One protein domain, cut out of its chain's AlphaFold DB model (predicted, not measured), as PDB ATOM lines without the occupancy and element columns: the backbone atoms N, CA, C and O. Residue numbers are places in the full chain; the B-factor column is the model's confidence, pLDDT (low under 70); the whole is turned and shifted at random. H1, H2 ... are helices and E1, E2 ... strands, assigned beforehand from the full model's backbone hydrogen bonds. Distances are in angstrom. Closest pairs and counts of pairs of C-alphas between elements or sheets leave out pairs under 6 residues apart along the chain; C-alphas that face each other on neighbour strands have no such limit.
ATOM      1  N   TYR A  38       0.754  17.450  -5.214       92.81
ATOM      2  CA  TYR A  38      -0.172  16.715  -4.364       92.81
ATOM      3  C   TYR A  38      -0.097  15.233  -4.721       92.81
ATOM      4  O   TYR A  38      -0.638  14.820  -5.735       92.81
ATOM      5  N   ASP A  39       0.591  14.438  -3.903       93.12
ATOM      6  CA  ASP A  39       0.830  13.020  -4.185       93.12
ATOM      7  C   ASP A  39       0.129  12.120  -3.157       93.12
ATOM      8  O   ASP A  39       0.747  11.682  -2.185       93.12
ATOM      9  N   SER A  40      -1.178  11.894  -3.331       91.75
ATOM     10  CA  SER A  40      -1.974  11.077  -2.399       91.75
ATOM     11  C   SER A  40      -1.887   9.570  -2.652       91.75
ATOM     12  O   SER A  40      -2.238   8.787  -1.769       91.75
ATOM     13  N   LEU A  41      -1.418   9.164  -3.836       91.31
ATOM     14  CA  LEU A  41      -1.150   7.765  -4.185       91.31
ATOM     15  C   LEU A  41       0.265   7.310  -3.793       91.31
ATOM     16  O   LEU A  41       0.573   6.130  -3.927       91.31
ATOM     17  N   HIS A  42       1.115   8.220  -3.304       94.81
ATOM     18  CA  HIS A  42       2.516   7.948  -2.967       94.81
ATOM     19  C   HIS A  42       3.323   7.366  -4.141       94.81
ATOM     20  O   HIS A  42       4.196   6.522  -3.947       94.81
ATOM     21  N   LEU A  43       3.033   7.825  -5.362       94.62
ATOM     22  CA  LEU A  43       3.681   7.349  -6.591       94.62
ATOM     23  C   LEU A  43       5.043   8.005  -6.825       94.62
ATOM     24  O   LEU A  43       5.824   7.509  -7.633       94.62
ATOM     25  N   LEU A  44       5.319   9.116  -6.133       96.81
ATOM     26  CA  LEU A  44       6.525   9.910  -6.319       96.81
ATOM     27  C   LEU A  44       7.462   9.790  -5.116       96.81
ATOM     28  O   LEU A  44       7.112  10.100  -3.968       96.81
ATOM     29  N   THR A  45       8.704   9.431  -5.403       97.25
ATOM     30  CA  THR A  45       9.816   9.452  -4.456       97.25
ATOM     31  C   THR A  45      10.189  10.889  -4.058       97.25
ATOM     32  O   THR A  45       9.852  11.857  -4.749       97.25
ATOM     33  N   PRO A  46      10.926  11.082  -2.947       96.94
ATOM     34  CA  PRO A  46      11.420  12.405  -2.566       96.94
ATOM     35  C   PRO A  46      12.290  13.076  -3.640       96.94
ATOM     36  O   PRO A  46      12.179  14.284  -3.833       96.94
ATOM     37  N   ALA A  47      13.116  12.303  -4.355       97.56
ATOM     38  CA  ALA A  47      13.978  12.817  -5.419       97.56
ATOM     39  C   ALA A  47      13.164  13.328  -6.618       97.56
ATOM     40  O   ALA A  47      13.415  14.420  -7.117       97.56
ATOM     41  N   GLU A  48      12.135  12.585  -7.027       97.62
ATOM     42  CA  GLU A  48      11.222  12.980  -8.106       97.62
ATOM     43  C   GLU A  48      10.419  14.239  -7.739       97.62
ATOM     44  O   GLU A  48      10.254  15.143  -8.556       97.62
ATOM     45  N   LYS A  49       9.988  14.362  -6.476       97.56
ATOM     46  CA  LYS A  49       9.343  15.589  -5.974       97.56
ATOM     47  C   LYS A  49      10.280  16.789  -6.031       97.56
ATOM     48  O   LYS A  49       9.825  17.889  -6.340       97.56
ATOM     49  N   GLU A  50      11.560  16.605  -5.720       97.62
ATOM     50  CA  GLU A  50      12.546  17.685  -5.803       97.62
ATOM     51  C   GLU A  50      12.821  18.090  -7.254       97.62
ATOM     52  O   GLU A  50      12.815  19.279  -7.561       97.62
ATOM     53  N   HIS A  51      12.912  17.120  -8.166       97.50
ATOM     54  CA  HIS A  51      13.016  17.380  -9.603       97.50
ATOM     55  C   HIS A  51      11.857  18.245 -10.121       97.50
ATOM     56  O   HIS A  51      12.088  19.267 -10.767       97.50
ATOM     57  N   ILE A  52      10.608  17.929  -9.753       97.38
ATOM     58  CA  ILE A  52       9.433  18.740 -10.133       97.38
ATOM     59  C   ILE A  52       9.532  20.175  -9.585       97.38
ATOM     60  O   ILE A  52       9.130  21.136 -10.256       97.38
ATOM     61  N   LYS A  53      10.061  20.363  -8.368       96.75
ATOM     62  CA  LYS A  53      10.281  21.710  -7.811       96.75
ATOM     63  C   LYS A  53      11.350  22.467  -8.589       96.75
ATOM     64  O   LYS A  53      11.166  23.659  -8.845       96.75
ATOM     65  N   ASP A  54      12.432  21.801  -8.973       96.75
ATOM     66  CA  ASP A  54      13.512  22.399  -9.752       96.75
ATOM     67  C   ASP A  54      13.053  22.799 -11.154       96.75
ATOM     68  O   ASP A  54      13.337  23.920 -11.589       96.75
ATOM     69  N   VAL A  55      12.270  21.949 -11.824       96.12
ATOM     70  CA  VAL A  55      11.582  22.278 -13.081       96.12
ATOM     71  C   VAL A  55      10.729  23.535 -12.901       96.12
ATOM     72  O   VAL A  55      10.952  24.542 -13.569       96.12
ATOM     73  N   ASN A  56       9.831  23.564 -11.914       94.75
ATOM     74  CA  ASN A  56       8.990  24.739 -11.660       94.75
ATOM     75  C   ASN A  56       9.791  26.007 -11.315       94.75
ATOM     76  O   ASN A  56       9.400  27.119 -11.676       94.75
ATOM     77  N   LYS A  57      10.924  25.872 -10.621       92.88
ATOM     78  CA  LYS A  57      11.823  26.992 -10.313       92.88
ATOM     79  C   LYS A  57      12.478  27.558 -11.574       92.88
ATOM     80  O   LYS A  57      12.685  28.773 -11.630       92.88
ATOM     81  N   LYS A  58      12.797  26.711 -12.560       92.06
ATOM     82  CA  LYS A  58      13.267  27.132 -13.889       92.06
ATOM     83  C   LYS A  58      12.139  27.810 -14.663       92.06
ATOM     84  O   LYS A  58      12.285  28.976 -15.010       92.06
ATOM     85  N   LEU A  59      10.987  27.152 -14.802       90.44
ATOM     86  CA  LEU A  59       9.838  27.661 -15.561       90.44
ATOM     87  C   LEU A  59       9.310  29.004 -15.039       90.44
ATOM     88  O   LEU A  59       8.942  29.884 -15.816       90.44
ATOM     89  N   LYS A  60       9.372  29.232 -13.722       86.06
ATOM     90  CA  LYS A  60       9.020  30.520 -13.113       86.06
ATOM     91  C   LYS A  60       9.899  31.682 -13.596       86.06
ATOM     92  O   LYS A  60       9.462  32.830 -13.523       86.06
ATOM     93  N   LYS A  61      11.128  31.415 -14.048       85.94
ATOM     94  CA  LYS A  61      12.040  32.428 -14.602       85.94
ATOM     95  C   LYS A  61      11.799  32.697 -16.089       85.94
ATOM     96  O   LYS A  61      12.301  33.703 -16.581       85.94
ATOM     97  N   ASN A  62      11.047  31.842 -16.782       84.62
ATOM     98  CA  ASN A  62      10.704  32.056 -18.186       84.62
ATOM     99  C   ASN A  62       9.753  33.252 -18.317       84.62
ATOM    100  O   ASN A  62       9.006  33.568 -17.386       84.62
ATOM    101  N   LYS A  63       9.747  33.892 -19.491       82.88
ATOM    102  CA  LYS A  63       8.987  35.133 -19.737       82.88
ATOM    103  C   LYS A  63       7.482  34.993 -19.487       82.88
ATOM    104  O   LYS A  63       6.854  35.908 -18.967       82.88
ATOM    105  N   LEU A  64       6.912  33.829 -19.807       84.19
ATOM    106  CA  LEU A  64       5.484  33.542 -19.620       84.19
ATOM    107  C   LEU A  64       5.154  32.935 -18.245       84.19
ATOM    108  O   LEU A  64       3.993  32.629 -17.981       84.19
ATOM    109  N   HIS A  65       6.154  32.781 -17.363       87.06
ATOM    110  CA  HIS A  65       6.018  32.302 -15.981       87.06
ATOM    111  C   HIS A  65       5.163  31.031 -15.832       87.06
ATOM    112  O   HIS A  65       4.342  30.935 -14.913       87.06
ATOM    113  N   GLN A  66       5.345  30.082 -16.751       90.62
ATOM    114  CA  GLN A  66       4.609  28.821 -16.767       90.62
ATOM    115  C   GLN A  66       4.939  27.967 -15.530       90.62
ATOM    116  O   GLN A  66       5.977  28.143 -14.886       90.62
ATOM    117  N   GLN A  67       4.042  27.047 -15.186       92.38
ATOM    118  CA  GLN A  67       4.183  26.094 -14.085       92.38
ATOM    119  C   GLN A  67       3.626  24.727 -14.487       92.38
ATOM    120  O   GLN A  67       2.760  24.632 -15.360       92.38
ATOM    121  N   ILE A  68       4.106  23.685 -13.811       95.19
ATOM    122  CA  ILE A  68       3.589  22.321 -13.913       95.19
ATOM    123  C   ILE A  68       3.148  21.872 -12.520       95.19
ATOM    124  O   ILE A  68       3.948  21.834 -11.582       95.19
ATOM    125  N   TRP A  69       1.872  21.552 -12.370       94.94
ATOM    126  CA  TRP A  69       1.310  20.948 -11.171       94.94
ATOM    127  C   TRP A  69       1.222  19.443 -11.352       94.94
ATOM    128  O   TRP A  69       0.882  18.970 -12.428       94.94
ATOM    129  N   VAL A  70       1.496  18.694 -10.291       96.19
ATOM    130  CA  VAL A  70       1.394  17.233 -10.303       96.19
ATOM    131  C   VAL A  70       0.438  16.807  -9.206       96.19
ATOM    132  O   VAL A  70       0.642  17.141  -8.036       96.19
ATOM    133  N   ILE A  71      -0.632  16.119  -9.593       93.12
ATOM    134  CA  ILE A  71      -1.755  15.792  -8.716       93.12
ATOM    135  C   ILE A  71      -2.095  14.315  -8.894       93.12
ATOM    136  O   ILE A  71      -2.617  13.922  -9.930       93.12
ATOM    137  N   THR A  72      -1.834  13.505  -7.870       92.44
ATOM    138  CA  THR A  72      -2.219  12.091  -7.806       92.44
ATOM    139  C   THR A  72      -3.361  11.920  -6.807       92.44
ATOM    140  O   THR A  72      -3.289  12.435  -5.683       92.44
ATOM    141  N   LEU A  73      -4.440  11.241  -7.204       87.88
ATOM    142  CA  LEU A  73      -5.680  11.117  -6.432       87.88
ATOM    143  C   LEU A  73      -5.963   9.659  -6.058       87.88
ATOM    144  O   LEU A  73      -6.095   8.795  -6.914       87.88
ATOM    145  N   ASN A  74      -6.081   9.386  -4.758       80.31
ATOM    146  CA  ASN A  74      -6.344   8.048  -4.218       80.31
ATOM    147  C   ASN A  74      -7.829   7.692  -4.075       80.31
ATOM    148  O   ASN A  74      -8.163   6.565  -3.712       80.31
ATOM    149  N   LYS A  75      -8.719   8.648  -4.337       70.06
ATOM    150  CA  LYS A  75     -10.163   8.438  -4.375       70.06
ATOM    151  C   LYS A  75     -10.694   9.012  -5.680       70.06
ATOM    152  O   LYS A  75     -10.328  10.154  -5.975       70.06
ATOM    153  N   PRO A  76     -11.580   8.285  -6.388       60.03
ATOM    154  CA  PRO A  76     -12.294   8.855  -7.516       60.03
ATOM    155  C   PRO A  76     -12.975  10.127  -7.031       60.03
ATOM    156  O   PRO A  76     -13.750  10.108  -6.067       60.03
ATOM    157  N   GLY A  77     -12.685  11.256  -7.667       58.81
ATOM    158  CA  GLY A  77     -13.622  12.358  -7.564       58.81
ATOM    159  C   GLY A  77     -14.885  11.885  -8.260       58.81
ATOM    160  O   GLY A  77     -14.914  11.842  -9.483       58.81
ATOM    161  N   ASN A  78     -15.930  11.545  -7.500       53.22
ATOM    162  CA  ASN A  78     -17.258  11.164  -8.015       53.22
ATOM    163  C   ASN A  78     -17.882  12.204  -8.981       53.22
ATOM    164  O   ASN A  78     -19.006  12.031  -9.430       53.22
ATOM    165  N   THR A  79     -17.181  13.300  -9.275       57.44
ATOM    166  CA  THR A  79     -17.588  14.407 -10.135       57.44
ATOM    167  C   THR A  79     -16.818  14.457 -11.463       57.44
ATOM    168  O   THR A  79     -17.251  15.171 -12.353       57.44
ATOM    169  N   TYR A  80     -15.702  13.732 -11.642       57.81
ATOM    170  CA  TYR A  80     -14.837  13.892 -12.826       57.81
ATOM    171  C   TYR A  80     -15.435  13.344 -14.122       57.81
ATOM    172  O   TYR A  80     -15.229  13.931 -15.179       57.81
ATOM    173  N   SER A  81     -16.218  12.268 -14.040       55.25
ATOM    174  CA  SER A  81     -16.907  11.676 -15.195       55.25
ATOM    175  C   SER A  81     -17.962  12.592 -15.816       55.25
ATOM    176  O   SER A  81     -18.328  12.385 -16.963       55.25
ATOM    177  N   PHE A  82     -18.443  13.606 -15.089       54.22
ATOM    178  CA  PHE A  82     -19.329  14.632 -15.649       54.22
ATOM    179  C   PHE A  82     -18.569  15.658 -16.504       54.22
ATOM    180  O   PHE A  82     -19.163  16.322 -17.346       54.22
ATOM    181  N   TYR A  83     -17.265  15.810 -16.265       59.50
ATOM    182  CA  TYR A  83     -16.434  16.853 -16.864       59.50
ATOM    183  C   TYR A  83     -15.603  16.371 -18.054       59.50
ATOM    184  O   TYR A  83     -14.984  17.202 -18.704       59.50
ATOM    185  N   MET A  84     -15.581  15.067 -18.333       68.69
ATOM    186  CA  MET A  84     -14.881  14.503 -19.486       68.69
ATOM    187  C   MET A  84     -15.847  13.693 -20.338       68.69
ATOM    188  O   MET A  84     -16.411  12.703 -19.868       68.69
ATOM    189  N   ASP A  85     -16.003  14.105 -21.592       67.62
ATOM    190  CA  ASP A  85     -16.641  13.289 -22.613       67.62
ATOM    191  C   ASP A  85     -15.566  12.408 -23.247       67.62
ATOM    192  O   ASP A  85     -14.726  12.867 -24.000       67.62
ATOM    193  N   TYR A  86     -15.526  11.129 -22.885       69.19
ATOM    194  CA  TYR A  86     -14.553  10.209 -23.478       69.19
ATOM    195  C   TYR A  86     -14.966   9.705 -24.863       69.19
ATOM    196  O   TYR A  86     -14.188   8.966 -25.469       69.19
ATOM    197  N   ASN A  87     -16.181  10.028 -25.321       63.62
ATOM    198  CA  ASN A  87     -16.675   9.597 -26.624       63.62
ATOM    199  C   ASN A  87     -16.100  10.489 -27.734       63.62
ATOM    200  O   ASN A  87     -15.645   9.963 -28.745       63.62
ATOM    201  N   SER A  88     -15.997  11.806 -27.510       63.03
ATOM    202  CA  SER A  88     -15.301  12.735 -28.421       63.03
ATOM    203  C   SER A  88     -13.843  12.327 -28.642       63.03
ATOM    204  O   SER A  88     -13.382  12.274 -29.782       63.03
ATOM    205  N   THR A  89     -13.128  11.926 -27.580       62.78
ATOM    206  CA  THR A  89     -11.746  11.432 -27.707       62.78
ATOM    207  C   THR A  89     -11.636  10.148 -28.550       62.78
ATOM    208  O   THR A  89     -10.598   9.902 -29.168       62.78
ATOM    209  N   GLU A  90     -12.658   9.284 -28.542       66.56
ATOM    210  CA  GLU A  90     -12.674   8.051 -29.345       66.56
ATOM    211  C   GLU A  90     -12.940   8.333 -30.823       66.56
ATOM    212  O   GLU A  90     -12.280   7.732 -31.673       66.56
ATOM    213  N   ASP A  91     -13.848   9.262 -31.116       61.00
ATOM    214  CA  ASP A  91     -14.237   9.619 -32.480       61.00
ATOM    215  C   ASP A  91     -13.124  10.382 -33.222       61.00
ATOM    216  O   ASP A  91     -12.881  10.142 -34.407       61.00
ATOM    217  N   GLU A  92     -12.407  11.270 -32.527       65.50
ATOM    218  CA  GLU A  92     -11.348  12.117 -33.105       65.50
ATOM    219  C   GLU A  92      -9.945  11.491 -33.026       65.50
ATOM    220  O   GLU A  92      -8.993  11.958 -33.661       65.50
ATOM    221  N   GLY A  93      -9.809  10.401 -32.269       77.19
ATOM    222  CA  GLY A  93      -8.539   9.749 -31.981       77.19
ATOM    223  C   GLY A  93      -7.800  10.355 -30.783       77.19
ATOM    224  O   GLY A  93      -7.815  11.559 -30.506       77.19
ATOM    225  N   LEU A  94      -7.093   9.486 -30.057       83.38
ATOM    226  CA  LEU A  94      -6.386   9.866 -28.839       83.38
ATOM    227  C   LEU A  94      -5.161  10.732 -29.150       83.38
ATOM    228  O   LEU A  94      -4.183  10.265 -29.738       83.38
ATOM    229  N   SER A  95      -5.181  11.976 -28.682       86.38
ATOM    230  CA  SER A  95      -4.055  12.901 -28.755       86.38
ATOM    231  C   SER A  95      -4.032  13.826 -27.538       86.38
ATOM    232  O   SER A  95      -4.993  13.891 -26.774       86.38
ATOM    233  N   LEU A  96      -2.931  14.556 -27.345       88.25
ATOM    234  CA  LEU A  96      -2.837  15.534 -26.266       88.25
ATOM    235  C   LEU A  96      -3.891  16.640 -26.432       88.25
ATOM    236  O   LEU A  96      -4.497  17.017 -25.436       88.25
ATOM    237  N   ASN A  97      -4.124  17.152 -27.646       86.94
ATOM    238  CA  ASN A  97      -5.130  18.197 -27.873       86.94
ATOM    239  C   ASN A  97      -6.553  17.705 -27.589       86.94
ATOM    240  O   ASN A  97      -7.235  18.341 -26.797       86.94
ATOM    241  N   THR A  98      -6.952  16.551 -28.135       84.25
ATOM    242  CA  THR A  98      -8.309  16.004 -27.937       84.25
ATOM    243  C   THR A  98      -8.589  15.747 -26.451       84.25
ATOM    244  O   THR A  98      -9.585  16.217 -25.913       84.25
ATOM    245  N   LEU A  99      -7.625  15.167 -25.722       85.12
ATOM    246  CA  LEU A  99      -7.701  15.050 -24.257       85.12
ATOM    247  C   LEU A  99      -7.782  16.393 -23.524       85.12
ATOM    248  O   LEU A  99      -8.389  16.472 -22.458       85.12
ATOM    249  N   ASN A 100      -7.113  17.428 -24.028       85.81
ATOM    250  CA  ASN A 100      -7.115  18.749 -23.409       85.81
ATOM    251  C   ASN A 100      -8.434  19.481 -23.592       85.81
ATOM    252  O   ASN A 100      -8.884  20.130 -22.650       85.81
ATOM    253  N   ASP A 101      -9.032  19.365 -24.771       82.31
ATOM    254  CA  ASP A 101     -10.318  19.975 -25.080       82.31
ATOM    255  C   ASP A 101     -11.414  19.352 -24.201       82.31
ATOM    256  O   ASP A 101     -12.187  20.079 -23.571       82.31
ATOM    257  N   ASP A 102     -11.371  18.029 -24.014       79.19
ATOM    258  CA  ASP A 102     -12.272  17.311 -23.109       79.19
ATOM    259  C   ASP A 102     -11.998  17.643 -21.628       79.19
ATOM    260  O   ASP A 102     -12.920  17.855 -20.838       79.19
ATOM    261  N   ALA A 103     -10.726  17.729 -21.220       78.38
ATOM    262  CA  ALA A 103     -10.336  17.975 -19.828       78.38
ATOM    263  C   ALA A 103     -10.282  19.466 -19.436       78.38
ATOM    264  O   ALA A 103      -9.982  19.780 -18.279       78.38
ATOM    265  N   ALA A 104     -10.585  20.404 -20.339       73.31
ATOM    266  CA  ALA A 104     -10.478  21.842 -20.079       73.31
ATOM    267  C   ALA A 104     -11.328  22.281 -18.874       73.31
ATOM    268  O   ALA A 104     -10.879  23.059 -18.026       73.31
ATOM    269  N   SER A 105     -12.533  21.718 -18.750       73.38
ATOM    270  CA  SER A 105     -13.459  21.985 -17.641       73.38
ATOM    271  C   SER A 105     -12.935  21.483 -16.281       73.38
ATOM    272  O   SER A 105     -13.271  22.027 -15.225       73.38
ATOM    273  N   LEU A 106     -12.035  20.496 -16.302       77.56
ATOM    274  CA  LEU A 106     -11.399  19.910 -15.125       77.56
ATOM    275  C   LEU A 106     -10.391  20.866 -14.477       77.56
ATOM    276  O   LEU A 106     -10.227  20.856 -13.253       77.56
ATOM    277  N   THR A 107      -9.741  21.715 -15.282       77.81
ATOM    278  CA  THR A 107      -8.772  22.714 -14.812       77.81
ATOM    279  C   THR A 107      -9.399  23.641 -13.785       77.81
ATOM    280  O   THR A 107      -8.817  23.849 -12.721       77.81
ATOM    281  N   ASP A 108     -10.601  24.154 -14.047       75.69
ATOM    282  CA  ASP A 108     -11.303  25.059 -13.134       75.69
ATOM    283  C   ASP A 108     -11.622  24.378 -11.798       75.69
ATOM    284  O   ASP A 108     -11.326  24.924 -10.730       75.69
ATOM    285  N   TYR A 109     -12.138  23.146 -11.846       77.62
ATOM    286  CA  TYR A 109     -12.440  22.357 -10.651       77.62
ATOM    287  C   TYR A 109     -11.188  22.098  -9.799       77.62
ATOM    288  O   TYR A 109     -11.181  22.339  -8.587       77.62
ATOM    289  N   ILE A 110     -10.106  21.622 -10.426       80.12
ATOM    290  CA  ILE A 110      -8.833  21.341  -9.748       80.12
ATOM    291  C   ILE A 110      -8.279  22.628  -9.133       80.12
ATOM    292  O   ILE A 110      -7.911  22.663  -7.957       80.12
ATOM    293  N   SER A 111      -8.273  23.707  -9.905       76.50
ATOM    294  CA  SER A 111      -7.769  25.007  -9.475       76.50
ATOM    295  C   SER A 111      -8.530  25.539  -8.264       76.50
ATOM    296  O   SER A 111      -7.909  25.987  -7.298       76.50
ATOM    297  N   HIS A 112      -9.861  25.431  -8.267       76.31
ATOM    298  CA  HIS A 112     -10.694  25.830  -7.137       76.31
ATOM    299  C   HIS A 112     -10.380  25.004  -5.879       76.31
ATOM    300  O   HIS A 112     -10.205  25.559  -4.791       76.31
ATOM    301  N   LYS A 113     -10.210  23.681  -6.029       78.25
ATOM    302  CA  LYS A 113      -9.890  22.764  -4.921       78.25
ATOM    303  C   LYS A 113      -8.565  23.100  -4.224       78.25
ATOM    304  O   LYS A 113      -8.489  22.991  -3.000       78.25
ATOM    305  N   PHE A 114      -7.534  23.500  -4.974       75.62
ATOM    306  CA  PHE A 114      -6.187  23.721  -4.428       75.62
ATOM    307  C   PHE A 114      -5.860  25.181  -4.090       75.62
ATOM    308  O   PHE A 114      -5.072  25.413  -3.174       75.62
ATOM    309  N   ILE A 115      -6.457  26.160  -4.777       69.44
ATOM    310  CA  ILE A 115      -6.183  27.590  -4.544       69.44
ATOM    311  C   ILE A 115      -7.287  28.281  -3.730       69.44
ATOM    312  O   ILE A 115      -7.025  29.341  -3.170       69.44
ATOM    313  N   LYS A 116      -8.464  27.656  -3.551       61.38
ATOM    314  CA  LYS A 116      -9.590  28.187  -2.751       61.38
ATOM    315  C   LYS A 116      -9.870  29.671  -3.037       61.38
ATOM    316  O   LYS A 116      -9.892  30.491  -2.123       61.38
ATOM    317  N   TYR A 117     -10.045  30.012  -4.310       63.28
ATOM    318  CA  TYR A 117     -10.484  31.346  -4.729       63.28
ATOM    319  C   TYR A 117     -12.017  31.388  -4.830       63.28
ATOM    320  O   TYR A 117     -12.643  30.369  -5.129       63.28
ATOM    321  N   ASN A 118     -12.641  32.542  -4.579       55.62
ATOM    322  CA  ASN A 118     -14.098  32.677  -4.702       55.62
ATOM    323  C   ASN A 118     -14.473  32.802  -6.188       55.62
ATOM    324  O   ASN A 118     -13.923  33.643  -6.901       55.62
ATOM    325  N   ASN A 119     -15.409  31.968  -6.658       56.62
ATOM    326  CA  ASN A 119     -15.683  31.777  -8.092       56.62
ATOM    327  C   ASN A 119     -16.093  33.053  -8.851       56.62
ATOM    328  O   ASN A 119     -15.765  33.155 -10.034       56.62
ATOM    329  N   ASP A 120     -16.726  34.017  -8.174       54.34
ATOM    330  CA  ASP A 120     -17.244  35.246  -8.794       54.34
ATOM    331  C   ASP A 120     -16.316  36.466  -8.643       54.34
ATOM    332  O   ASP A 120     -16.407  37.405  -9.430       54.34
ATOM    333  N   SER A 121     -15.399  36.475  -7.666       53.75
ATOM    334  CA  SER A 121     -14.540  37.639  -7.373       53.75
ATOM    335  C   SER A 121     -13.118  37.540  -7.933       53.75
ATOM    336  O   SER A 121     -12.451  38.563  -8.068       53.75
ATOM    337  N   ASP A 122     -12.656  36.338  -8.294       68.62
ATOM    338  CA  ASP A 122     -11.251  36.068  -8.644       68.62
ATOM    339  C   ASP A 122     -11.053  35.627 -10.108       68.62
ATOM    340  O   ASP A 122     -10.199  34.788 -10.416       68.62
ATOM    341  N   LEU A 123     -11.818  36.210 -11.040       71.75
ATOM    342  CA  LEU A 123     -11.718  35.927 -12.483       71.75
ATOM    343  C   LEU A 123     -10.277  36.075 -13.014       71.75
ATOM    344  O   LEU A 123      -9.808  35.263 -13.807       71.75
ATOM    345  N   SER A 124      -9.543  37.079 -12.526       75.81
ATOM    346  CA  SER A 124      -8.144  37.326 -12.899       75.81
ATOM    347  C   SER A 124      -7.209  36.189 -12.477       75.81
ATOM    348  O   SER A 124      -6.298  35.828 -13.221       75.81
ATOM    349  N   THR A 125      -7.449  35.586 -11.310       76.88
ATOM    350  CA  THR A 125      -6.688  34.434 -10.814       76.88
ATOM    351  C   THR A 125      -7.002  33.187 -11.632       76.88
ATOM    352  O   THR A 125      -6.076  32.477 -12.019       76.88
ATOM    353  N   ARG A 126      -8.278  32.946 -11.961       77.31
ATOM    354  CA  ARG A 126      -8.696  31.837 -12.840       77.31
ATOM    355  C   ARG A 126      -8.021  31.913 -14.198       77.31
ATOM    356  O   ARG A 126      -7.413  30.944 -14.640       77.31
ATOM    357  N   GLN A 127      -8.065  33.090 -14.815       81.94
ATOM    358  CA  GLN A 127      -7.437  33.320 -16.108       81.94
ATOM    359  C   GLN A 127      -5.920  33.116 -16.039       81.94
ATOM    360  O   GLN A 127      -5.354  32.429 -16.880       81.94
ATOM    361  N   LEU A 128      -5.261  33.608 -14.986       83.62
ATOM    362  CA  LEU A 128      -3.829  33.377 -14.778       83.62
ATOM    363  C   LEU A 128      -3.463  31.899 -14.620       83.62
ATOM    364  O   LEU A 128      -2.402  31.498 -15.093       83.62
ATOM    365  N   ILE A 129      -4.300  31.106 -13.949       85.06
ATOM    366  CA  ILE A 129      -4.084  29.661 -13.821       85.06
ATOM    367  C   ILE A 129      -4.256  28.998 -15.185       85.06
ATOM    368  O   ILE A 129      -3.330  28.339 -15.649       85.06
ATOM    369  N   SER A 130      -5.378  29.257 -15.855       86.31
ATOM    370  CA  SER A 130      -5.670  28.754 -17.200       86.31
ATOM    371  C   SER A 130      -4.547  29.069 -18.198       86.31
ATOM    372  O   SER A 130      -4.137  28.216 -18.977       86.31
ATOM    373  N   ASP A 131      -3.967  30.270 -18.134       87.56
ATOM    374  CA  ASP A 131      -2.930  30.711 -19.070       87.56
ATOM    375  C   ASP A 131      -1.525  30.175 -18.746       87.56
ATOM    376  O   ASP A 131      -0.655  30.175 -19.623       87.56
ATOM    377  N   ARG A 132      -1.250  29.766 -17.499       88.94
ATOM    378  CA  ARG A 132       0.131  29.510 -17.034       88.94
ATOM    379  C   ARG A 132       0.374  28.162 -16.383       88.94
ATOM    380  O   ARG A 132       1.531  27.791 -16.207       88.94
ATOM    381  N   VAL A 133      -0.669  27.450 -15.987       91.12
ATOM    382  CA  VAL A 133      -0.542  26.205 -15.234       91.12
ATOM    383  C   VAL A 133      -0.891  25.036 -16.137       91.12
ATOM    384  O   VAL A 133      -1.986  24.960 -16.678       91.12
ATOM    385  N   ASN A 134       0.057  24.117 -16.258       93.75
ATOM    386  CA  ASN A 134      -0.146  22.799 -16.838       93.75
ATOM    387  C   ASN A 134      -0.305  21.816 -15.669       93.75
ATOM    388  O   ASN A 134       0.432  21.913 -14.691       93.75
ATOM    389  N   ILE A 135      -1.253  20.892 -15.727       93.94
ATOM    390  CA  ILE A 135      -1.573  19.932 -14.673       93.94
ATOM    391  C   ILE A 135      -1.312  18.522 -15.202       93.94
ATOM    392  O   ILE A 135      -1.887  18.111 -16.197       93.94
ATOM    393  N   VAL A 136      -0.492  17.750 -14.499       95.38
ATOM    394  CA  VAL A 136      -0.395  16.300 -14.666       95.38
ATOM    395  C   VAL A 136      -1.324  15.667 -13.642       95.38
ATOM    396  O   VAL A 136      -1.007  15.623 -12.447       95.38
ATOM    397  N   LEU A 137      -2.495  15.230 -14.100       92.62
ATOM    398  CA  LEU A 137      -3.480  14.546 -13.273       92.62
ATOM    399  C   LEU A 137      -3.269  13.037 -13.353       92.62
ATOM    400  O   LEU A 137      -3.211  12.478 -14.443       92.62
ATOM    401  N   VAL A 138      -3.203  12.381 -12.197       92.62
ATOM    402  CA  VAL A 138      -3.138  10.924 -12.087       92.62
ATOM    403  C   VAL A 138      -4.288  10.434 -11.227       92.62
ATOM    404  O   VAL A 138      -4.348  10.738 -10.033       92.62
ATOM    405  N   ASP A 139      -5.190   9.664 -11.821       89.56
ATOM    406  CA  ASP A 139      -6.332   9.088 -11.120       89.56
ATOM    407  C   ASP A 139      -6.662   7.702 -11.712       89.56
ATOM    408  O   ASP A 139      -6.998   7.593 -12.894       89.56
ATOM    409  N   PRO A 140      -6.581   6.623 -10.909       88.12
ATOM    410  CA  PRO A 140      -6.798   5.255 -11.372       88.12
ATOM    411  C   PRO A 140      -8.237   4.971 -11.812       88.12
ATOM    412  O   PRO A 140      -8.473   3.935 -12.432       88.12
ATOM    413  N   SER A 141      -9.193   5.831 -11.451       84.81
ATOM    414  CA  SER A 141     -10.608   5.671 -11.794       84.81
ATOM    415  C   SER A 141     -10.975   6.202 -13.178       84.81
ATOM    416  O   SER A 141     -12.060   5.910 -13.679       84.81
ATOM    417  N   LEU A 142     -10.081   6.973 -13.796       83.31
ATOM    418  CA  LEU A 142     -10.276   7.539 -15.121       83.31
ATOM    419  C   LEU A 142      -9.953   6.513 -16.210       83.31
ATOM    420  O   LEU A 142      -9.117   5.625 -16.032       83.31
ATOM    421  N   LYS A 143     -10.588   6.675 -17.375       84.06
ATOM    422  CA  LYS A 143     -10.307   5.860 -18.567       84.06
ATOM    423  C   LYS A 143      -8.847   6.004 -19.003       84.06
ATOM    424  O   LYS A 143      -8.182   5.010 -19.292       84.06
ATOM    425  N   TYR A 144      -8.361   7.241 -19.016       87.19
ATOM    426  CA  TYR A 144      -6.950   7.589 -19.142       87.19
ATOM    427  C   TYR A 144      -6.450   7.981 -17.759       87.19
ATOM    428  O   TYR A 144      -6.908   8.962 -17.179       87.19
ATOM    429  N   LYS A 145      -5.557   7.168 -17.202       89.31
ATOM    430  CA  LYS A 145      -5.145   7.266 -15.801       89.31
ATOM    431  C   LYS A 145      -4.160   8.395 -15.550       89.31
ATOM    432  O   LYS A 145      -4.072   8.865 -14.420       89.31
ATOM    433  N   VAL A 146      -3.422   8.809 -16.579       91.75
ATOM    434  CA  VAL A 146      -2.512   9.955 -16.553       91.75
ATOM    435  C   VAL A 146      -2.949  10.933 -17.632       91.75
ATOM    436  O   VAL A 146      -2.858  10.629 -18.817       91.75
ATOM    437  N   ILE A 147      -3.434  12.105 -17.223       91.19
ATOM    438  CA  ILE A 147      -3.959  13.135 -18.120       91.19
ATOM    439  C   ILE A 147      -3.119  14.410 -17.972       91.19
ATOM    440  O   ILE A 147      -3.207  15.091 -16.942       91.19
ATOM    441  N   PRO A 148      -2.293  14.748 -18.974       93.38
ATOM    442  CA  PRO A 148      -1.656  16.054 -19.072       93.38
ATOM    443  C   PRO A 148      -2.653  17.106 -19.580       93.38
ATOM    444  O   PRO A 148      -2.996  17.154 -20.761       93.38
ATOM    445  N   ILE A 149      -3.076  17.983 -18.678       92.12
ATOM    446  CA  ILE A 149      -3.902  19.153 -18.965       92.12
ATOM    447  C   ILE A 149      -2.971  20.354 -19.126       92.12
ATOM    448  O   ILE A 149      -2.183  20.685 -18.245       92.12
ATOM    449  N   THR A 150      -3.003  20.997 -20.270       93.19
ATOM    450  CA  THR A 150      -2.080  22.039 -20.693       93.19
ATOM    451  C   THR A 150      -2.705  23.410 -20.486       93.19
ATOM    452  O   THR A 150      -3.922  23.576 -20.523       93.19
ATOM    453  N   SER A 151      -1.866  24.415 -20.249       91.56
ATOM    454  CA  SER A 151      -2.331  25.797 -20.168       91.56
ATOM    455  C   SER A 151      -2.819  26.281 -21.538       91.56
ATOM    456  O   SER A 151      -2.357  25.800 -22.574       91.56
ATOM    457  N   GLN A 152      -3.679  27.302 -21.587       88.81
ATOM    458  CA  GLN A 152      -4.115  27.901 -22.860       88.81
ATOM    459  C   GLN A 152      -2.932  28.379 -23.706       88.81
ATOM    460  O   GLN A 152      -2.946  28.272 -24.932       88.81
ATOM    461  N   THR A 153      -1.887  28.893 -23.058       89.31
ATOM    462  CA  THR A 153      -0.661  29.327 -23.735       89.31
ATOM    463  C   THR A 153       0.060  28.147 -24.383       89.31
ATOM    464  O   THR A 153       0.495  28.251 -25.529       89.31
ATOM    465  N   PHE A 154       0.164  27.020 -23.672       92.38
ATOM    466  CA  PHE A 154       0.741  25.793 -24.210       92.38
ATOM    467  C   PHE A 154      -0.090  25.266 -25.374       92.38
ATOM    468  O   PHE A 154       0.457  25.042 -26.449       92.38
ATOM    469  N   HIS A 155      -1.400  25.115 -25.183       89.50
ATOM    470  CA  HIS A 155      -2.303  24.572 -26.192       89.50
ATOM    471  C   HIS A 155      -2.239  25.383 -27.500       89.50
ATOM    472  O   HIS A 155      -2.020  24.824 -28.575       89.50
ATOM    473  N   ARG A 156      -2.272  26.724 -27.405       86.75
ATOM    474  CA  ARG A 156      -2.104  27.621 -28.565       86.75
ATOM    475  C   ARG A 156      -0.752  27.466 -29.258       86.75
ATOM    476  O   ARG A 156      -0.685  27.563 -30.478       86.75
ATOM    477  N   ALA A 157       0.328  27.257 -28.508       88.00
ATOM    478  CA  ALA A 157       1.650  27.030 -29.090       88.00
ATOM    479  C   ALA A 157       1.820  25.614 -29.654       88.00
ATOM    480  O   ALA A 157       2.666  25.411 -30.523       88.00
ATOM    481  N   ASN A 158       1.064  24.626 -29.177       89.56
ATOM    482  CA  ASN A 158       1.139  23.259 -29.678       89.56
ATOM    483  C   ASN A 158       0.602  23.200 -31.115       89.56
ATOM    484  O   ASN A 158       1.324  22.805 -32.033       89.56
ATOM    485  N   GLY A 159      -0.622  23.687 -31.336       84.75
ATOM    486  CA  GLY A 159      -1.315  23.496 -32.616       84.75
ATOM    487  C   GLY A 159      -1.441  22.009 -32.968       84.75
ATOM    488  O   GLY A 159      -1.221  21.144 -32.122       84.75
ATOM    489  N   GLU A 160      -1.773  21.683 -34.212       82.94
ATOM    490  CA  GLU A 160      -2.042  20.295 -34.627       82.94
ATOM    491  C   GLU A 160      -0.770  19.559 -35.062       82.94
ATOM    492  O   GLU A 160      -0.543  18.406 -34.693       82.94
ATOM    493  N   VAL A 161       0.125  20.241 -35.783       80.19
ATOM    494  CA  VAL A 161       1.352  19.613 -36.300       80.19
ATOM    495  C   VAL A 161       2.286  19.183 -35.167       80.19
ATOM    496  O   VAL A 161       2.827  18.078 -35.195       80.19
ATOM    497  N   ARG A 162       2.485  20.024 -34.140       86.75
ATOM    498  CA  ARG A 162       3.335  19.640 -32.995       86.75
ATOM    499  C   ARG A 162       2.616  18.646 -32.088       86.75
ATOM    500  O   ARG A 162       3.283  17.769 -31.540       86.75
ATOM    501  N   ASN A 163       1.283  18.710 -32.012       88.94
ATOM    502  CA  ASN A 163       0.474  17.724 -31.300       88.94
ATOM    503  C   ASN A 163       0.726  16.300 -31.809       88.94
ATOM    504  O   ASN A 163       0.924  15.401 -30.993       88.94
ATOM    505  N   LEU A 164       0.826  16.103 -33.128       86.44
ATOM    506  CA  LEU A 164       1.182  14.801 -33.708       86.44
ATOM    507  C   LEU A 164       2.550  14.278 -33.246       86.44
ATOM    508  O   LEU A 164       2.747  13.071 -33.130       86.44
ATOM    509  N   LEU A 165       3.505  15.172 -32.985       87.88
ATOM    510  CA  LEU A 165       4.868  14.804 -32.595       87.88
ATOM    511  C   LEU A 165       5.023  14.594 -31.085       87.88
ATOM    512  O   LEU A 165       5.888  13.826 -30.655       87.88
ATOM    513  N   ILE A 166       4.239  15.306 -30.274       91.69
ATOM    514  CA  ILE A 166       4.341  15.253 -28.814       91.69
ATOM    515  C   ILE A 166       3.395  14.222 -28.196       91.69
ATOM    516  O   ILE A 166       3.787  13.578 -27.228       91.69
ATOM    517  N   SER A 167       2.207  14.004 -28.773       91.00
ATOM    518  CA  SER A 167       1.211  13.057 -28.244       91.00
ATOM    519  C   SER A 167       1.769  11.646 -28.019       91.00
ATOM    520  O   SER A 167       1.547  11.105 -26.940       91.00
ATOM    521  N   PRO A 168       2.569  11.062 -28.939       91.25
ATOM    522  CA  PRO A 168       3.122   9.717 -28.746       91.25
ATOM    523  C   PRO A 168       4.141   9.599 -27.603       91.25
ATOM    524  O   PRO A 168       4.542   8.492 -27.260       91.25
ATOM    525  N   LYS A 169       4.616  10.721 -27.043       92.62
ATOM    526  CA  LYS A 169       5.585  10.726 -25.935       92.62
ATOM    527  C   LYS A 169       4.927  10.538 -24.568       92.62
ATOM    528  O   LYS A 169       5.647  10.363 -23.583       92.62
ATOM    529  N   PHE A 170       3.600  10.609 -24.503       93.19
ATOM    530  CA  PHE A 170       2.836  10.403 -23.282       93.19
ATOM    531  C   PHE A 170       2.316   8.971 -23.219       93.19
ATOM    532  O   PHE A 170       1.729   8.470 -24.176       93.19
ATOM    533  N   ASP A 171       2.491   8.337 -22.065       93.75
ATOM    534  CA  ASP A 171       1.751   7.131 -21.720       93.75
ATOM    535  C   ASP A 171       0.574   7.542 -20.828       93.75
ATOM    536  O   ASP A 171       0.750   7.967 -19.688       93.75
ATOM    537  N   PHE A 172      -0.640   7.460 -21.364       91.69
ATOM    538  CA  PHE A 172      -1.850   7.874 -20.653       91.69
ATOM    539  C   PHE A 172      -2.378   6.805 -19.678       91.69
ATOM    540  O   PHE A 172      -3.374   7.036 -18.990       91.69
ATOM    541  N   GLN A 173      -1.759   5.621 -19.631       92.12
ATOM    542  CA  GLN A 173      -2.226   4.467 -18.856       92.12
ATOM    543  C   GLN A 173      -1.284   4.097 -17.706       92.12
ATOM    544  O   GLN A 173      -1.758   3.676 -16.646       92.12
ATOM    545  N   ASP A 174       0.030   4.244 -17.880       94.44
ATOM    546  CA  ASP A 174       1.001   3.929 -16.830       94.44
ATOM    547  C   ASP A 174       1.016   4.997 -15.726       94.44
ATOM    548  O   ASP A 174       1.437   6.127 -15.930       94.44
ATOM    549  N   MET A 175       0.615   4.633 -14.508       94.50
ATOM    550  CA  MET A 175       0.639   5.540 -13.351       94.50
ATOM    551  C   MET A 175       1.983   5.547 -12.609       94.50
ATOM    552  O   MET A 175       2.070   6.098 -11.512       94.50
ATOM    553  N   SER A 176       3.025   4.897 -13.130       95.75
ATOM    554  CA  SER A 176       4.321   4.847 -12.454       95.75
ATOM    555  C   SER A 176       4.908   6.248 -12.224       95.75
ATOM    556  O   SER A 176       4.754   7.150 -13.051       95.75
ATOM    557  N   GLY A 177       5.653   6.429 -11.124       95.12
ATOM    558  CA  GLY A 177       6.401   7.670 -10.870       95.12
ATOM    559  C   GLY A 177       7.304   8.055 -12.047       95.12
ATOM    560  O   GLY A 177       7.347   9.217 -12.447       95.12
ATOM    561  N   LYS A 178       7.902   7.051 -12.706       97.25
ATOM    562  CA  LYS A 178       8.698   7.222 -13.925       97.25
ATOM    563  C   LYS A 178       7.898   7.863 -15.062       97.25
ATOM    564  O   LYS A 178       8.404   8.789 -15.691       97.25
ATOM    565  N   ASN A 179       6.679   7.395 -15.336       97.62
ATOM    566  CA  ASN A 179       5.853   7.990 -16.385       97.62
ATOM    567  C   ASN A 179       5.368   9.402 -16.015       97.62
ATOM    568  O   ASN A 179       5.349  10.295 -16.866       97.62
ATOM    569  N   ILE A 180       5.052   9.642 -14.739       97.69
ATOM    570  CA  ILE A 180       4.689  10.982 -14.254       97.69
ATOM    571  C   ILE A 180       5.844  11.960 -14.495       97.69
ATOM    572  O   ILE A 180       5.628  13.050 -15.021       97.69
ATOM    573  N   ILE A 181       7.078  11.568 -14.166       98.19
ATOM    574  CA  ILE A 181       8.261  12.398 -14.412       98.19
ATOM    575  C   ILE A 181       8.541  12.570 -15.903       98.19
ATOM    576  O   ILE A 181       8.771  13.695 -16.331       98.19
ATOM    577  N   ASN A 182       8.425  11.515 -16.710       98.00
ATOM    578  CA  ASN A 182       8.538  11.636 -18.165       98.00
ATOM    579  C   ASN A 182       7.525  12.648 -18.732       98.00
ATOM    580  O   ASN A 182       7.886  13.505 -19.533       98.00
ATOM    581  N   THR A 183       6.276  12.609 -18.265       97.44
ATOM    582  CA  THR A 183       5.238  13.579 -18.642       97.44
ATOM    583  C   THR A 183       5.645  15.007 -18.264       97.44
ATOM    584  O   THR A 183       5.534  15.916 -19.087       97.44
ATOM    585  N   VAL A 184       6.169  15.214 -17.050       97.75
ATOM    586  CA  VAL A 184       6.695  16.518 -16.604       97.75
ATOM    587  C   VAL A 184       7.844  16.990 -17.498       97.75
ATOM    588  O   VAL A 184       7.853  18.152 -17.897       97.75
ATOM    589  N   ASP A 185       8.777  16.109 -17.855       97.88
ATOM    590  CA  ASP A 185       9.948  16.440 -18.674       97.88
ATOM    591  C   ASP A 185       9.572  16.771 -20.124       97.88
ATOM    592  O   ASP A 185      10.140  17.689 -20.726       97.88
ATOM    593  N   VAL A 186       8.589  16.066 -20.692       96.69
ATOM    594  CA  VAL A 186       8.043  16.368 -22.022       96.69
ATOM    595  C   VAL A 186       7.403  17.759 -22.028       96.69
ATOM    596  O   VAL A 186       7.678  18.551 -22.935       96.69
ATOM    597  N   LEU A 187       6.609  18.088 -21.001       95.88
ATOM    598  CA  LEU A 187       6.011  19.416 -20.848       95.88
ATOM    599  C   LEU A 187       7.080  20.501 -20.642       95.88
ATOM    600  O   LEU A 187       7.049  21.514 -21.337       95.88
ATOM    601  N   ASP A 188       8.048  20.294 -19.745       95.94
ATOM    602  CA  ASP A 188       9.151  21.234 -19.489       95.94
ATOM    603  C   ASP A 188       9.956  21.513 -20.763       95.94
ATOM    604  O   ASP A 188      10.208  22.668 -21.113       95.94
ATOM    605  N   THR A 189      10.299  20.461 -21.508       95.06
ATOM    606  CA  THR A 189      11.029  20.577 -22.775       95.06
ATOM    607  C   THR A 189      10.255  21.429 -23.774       95.06
ATOM    608  O   THR A 189      10.821  22.361 -24.349       95.06
ATOM    609  N   PHE A 190       8.960  21.157 -23.953       93.44
ATOM    610  CA  PHE A 190       8.123  21.932 -24.864       93.44
ATOM    611  C   PHE A 190       8.033  23.403 -24.437       93.44
ATOM    612  O   PHE A 190       8.253  24.299 -25.252       93.44
ATOM    613  N   ILE A 191       7.759  23.666 -23.155       92.88
ATOM    614  CA  ILE A 191       7.635  25.026 -22.618       92.88
ATOM    615  C   ILE A 191       8.941  25.804 -22.828       92.88
ATOM    616  O   ILE A 191       8.920  26.943 -23.295       92.88
ATOM    617  N   ASN A 192      10.091  25.200 -22.532       91.06
ATOM    618  CA  ASN A 192      11.384  25.866 -22.698       91.06
ATOM    619  C   ASN A 192      11.733  26.134 -24.170       91.06
ATOM    620  O   ASN A 192      12.383  27.140 -24.460       91.06
ATOM    621  N   GLN A 193      11.306  25.271 -25.094       89.56
ATOM    622  CA  GLN A 193      11.582  25.421 -26.525       89.56
ATOM    623  C   GLN A 193      10.636  26.402 -27.225       89.56
ATOM    624  O   GLN A 193      11.071  27.132 -28.114       89.56
ATOM    625  N   HIS A 194       9.360  26.431 -26.838       87.25
ATOM    626  CA  HIS A 194       8.316  27.113 -27.610       87.25
ATOM    627  C   HIS A 194       7.630  28.271 -26.880       87.25
ATOM    628  O   HIS A 194       6.983  29.087 -27.529       87.25
ATOM    629  N   LEU A 195       7.784  28.383 -25.556       85.44
ATOM    630  CA  LEU A 195       7.110  29.397 -24.728       85.44
ATOM    631  C   LEU A 195       8.083  30.352 -24.015       85.44
ATOM    632  O   LEU A 195       7.692  31.074 -23.094       85.44
ATOM    633  N   ASN A 196       9.360  30.349 -24.401       77.50
ATOM    634  CA  ASN A 196      10.394  31.179 -23.772       77.50
ATOM    635  C   ASN A 196      10.630  32.530 -24.487       77.50
ATOM    636  O   ASN A 196      11.405  33.363 -24.013       77.50
ATOM    637  N   SER A 197       9.967  32.768 -25.621       68.88
ATOM    638  CA  SER A 197       9.982  34.049 -26.338       68.88
ATOM    639  C   SER A 197       8.913  35.015 -25.816       68.88
ATOM    640  O   SER A 197       7.957  34.621 -25.155       68.88
ATOM    641  N   GLU A 198       9.113  36.310 -26.077       60.78
ATOM    642  CA  GLU A 198       8.139  37.369 -25.748       60.78
ATOM    643  C   GLU A 198       6.889  37.264 -26.626       60.78
ATOM    644  O   GLU A 198       5.773  37.435 -26.141       60.78
ATOM    645  N   ASP A 199       7.094  36.885 -27.887       66.69
ATOM    646  CA  ASP A 199       6.026  36.602 -28.830       66.69
ATOM    647  C   ASP A 199       5.700  35.111 -28.812       66.69
ATOM    648  O   ASP A 199       6.556  34.252 -29.065       66.69
ATOM    649  N   LEU A 200       4.441  34.807 -28.505       72.56
ATOM    650  CA  LEU A 200       3.887  33.470 -28.642       72.56
ATOM    651  C   LEU A 200       3.757  33.167 -30.136       72.56
ATOM    652  O   LEU A 200       2.925  33.761 -30.815       72.56
ATOM    653  N   SER A 201       4.569  32.241 -30.644       75.94
ATOM    654  CA  SER A 201       4.375  31.709 -31.993       75.94
ATOM    655  C   SER A 201       3.298  30.625 -31.933       75.94
ATOM    656  O   SER A 201       3.588  29.550 -31.389       75.94
TER     657      SER A 201
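Overview. This is residues 38 to 201 of the 270 residues of an uncharacterized protein of Lentilactobacillus sunkii (UniProt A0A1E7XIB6). A small sheet of E1, E2 and E3 makes the middle, with H6 along one face and the kinked H3 crossing the other; H1 runs beside H6. These are three layers, H5 and H6, then the sheet, then H3. The 164 printed residues hold H1 E1 H2 H3 H4 E2 E3 H5 H6, in that order; the sheet, E1 E2 E3, is mixed and the class is mostly helix. The whole is compact, with a radius of gyration of the C-alphas of 15.0 A and spans of 40 by 37 by 36 A.

Arrangement. Begin at H1, residues 46 to 59, which only grazes the sheet of E1, 67 to 72, E2, 133 to 138, and E3, 146 to 149. E1 and E2 are parallel, with N 69 and O 134 2.8 A apart; E2 and E3 form an antiparallel hairpin, with N 137 and O 147 at 2.9 A. H2, 86 to 92, is not on the sheet and forms a helical hairpin with H3, 96 to 115, which touches H2 with its residues 98 to 102 alone; the closest C-alphas, those of Thr 89 and Thr 98, are 5.7 A apart. E1, H2 H3 H4, E2 is a strand-helix-strand unit, parallel neighbours with helices between; H4 is residues 123 to 132. H3 runs across the strands, at 84 degrees to E2 on the local plane. H5, 152 to 169, touches H4 only at their ends, C-alphas Asp 131 and Gln 152 being closest at 4.9 A. H6, 177 to 194, on the opposite face from H3, touches H1 at a shallow tilt of 11 degrees, the same way; C-alphas Val 55 and Asp 188 are closest, 6.9 A. Every O i to N i+4 pair is within hydrogen-bond range in H1, H2, H4 and H6, against 11 of 16 in H3 and 8 of 14 in H5.

Along the chain. Find C-alpha 46 at (11.420, 12.405, -2.566); H1 runs 20.1 A from there. H3 spans 25.1 A, and H6 25.7 A to C-alpha 194 at (8.316, 27.113, -27.610).

Size, cuts and confidence. The printed part has no cut, and the link from E1 to H2 is long. Confidence is under 70 at residues 76 to 92, 115 to 122 and 197 to 199.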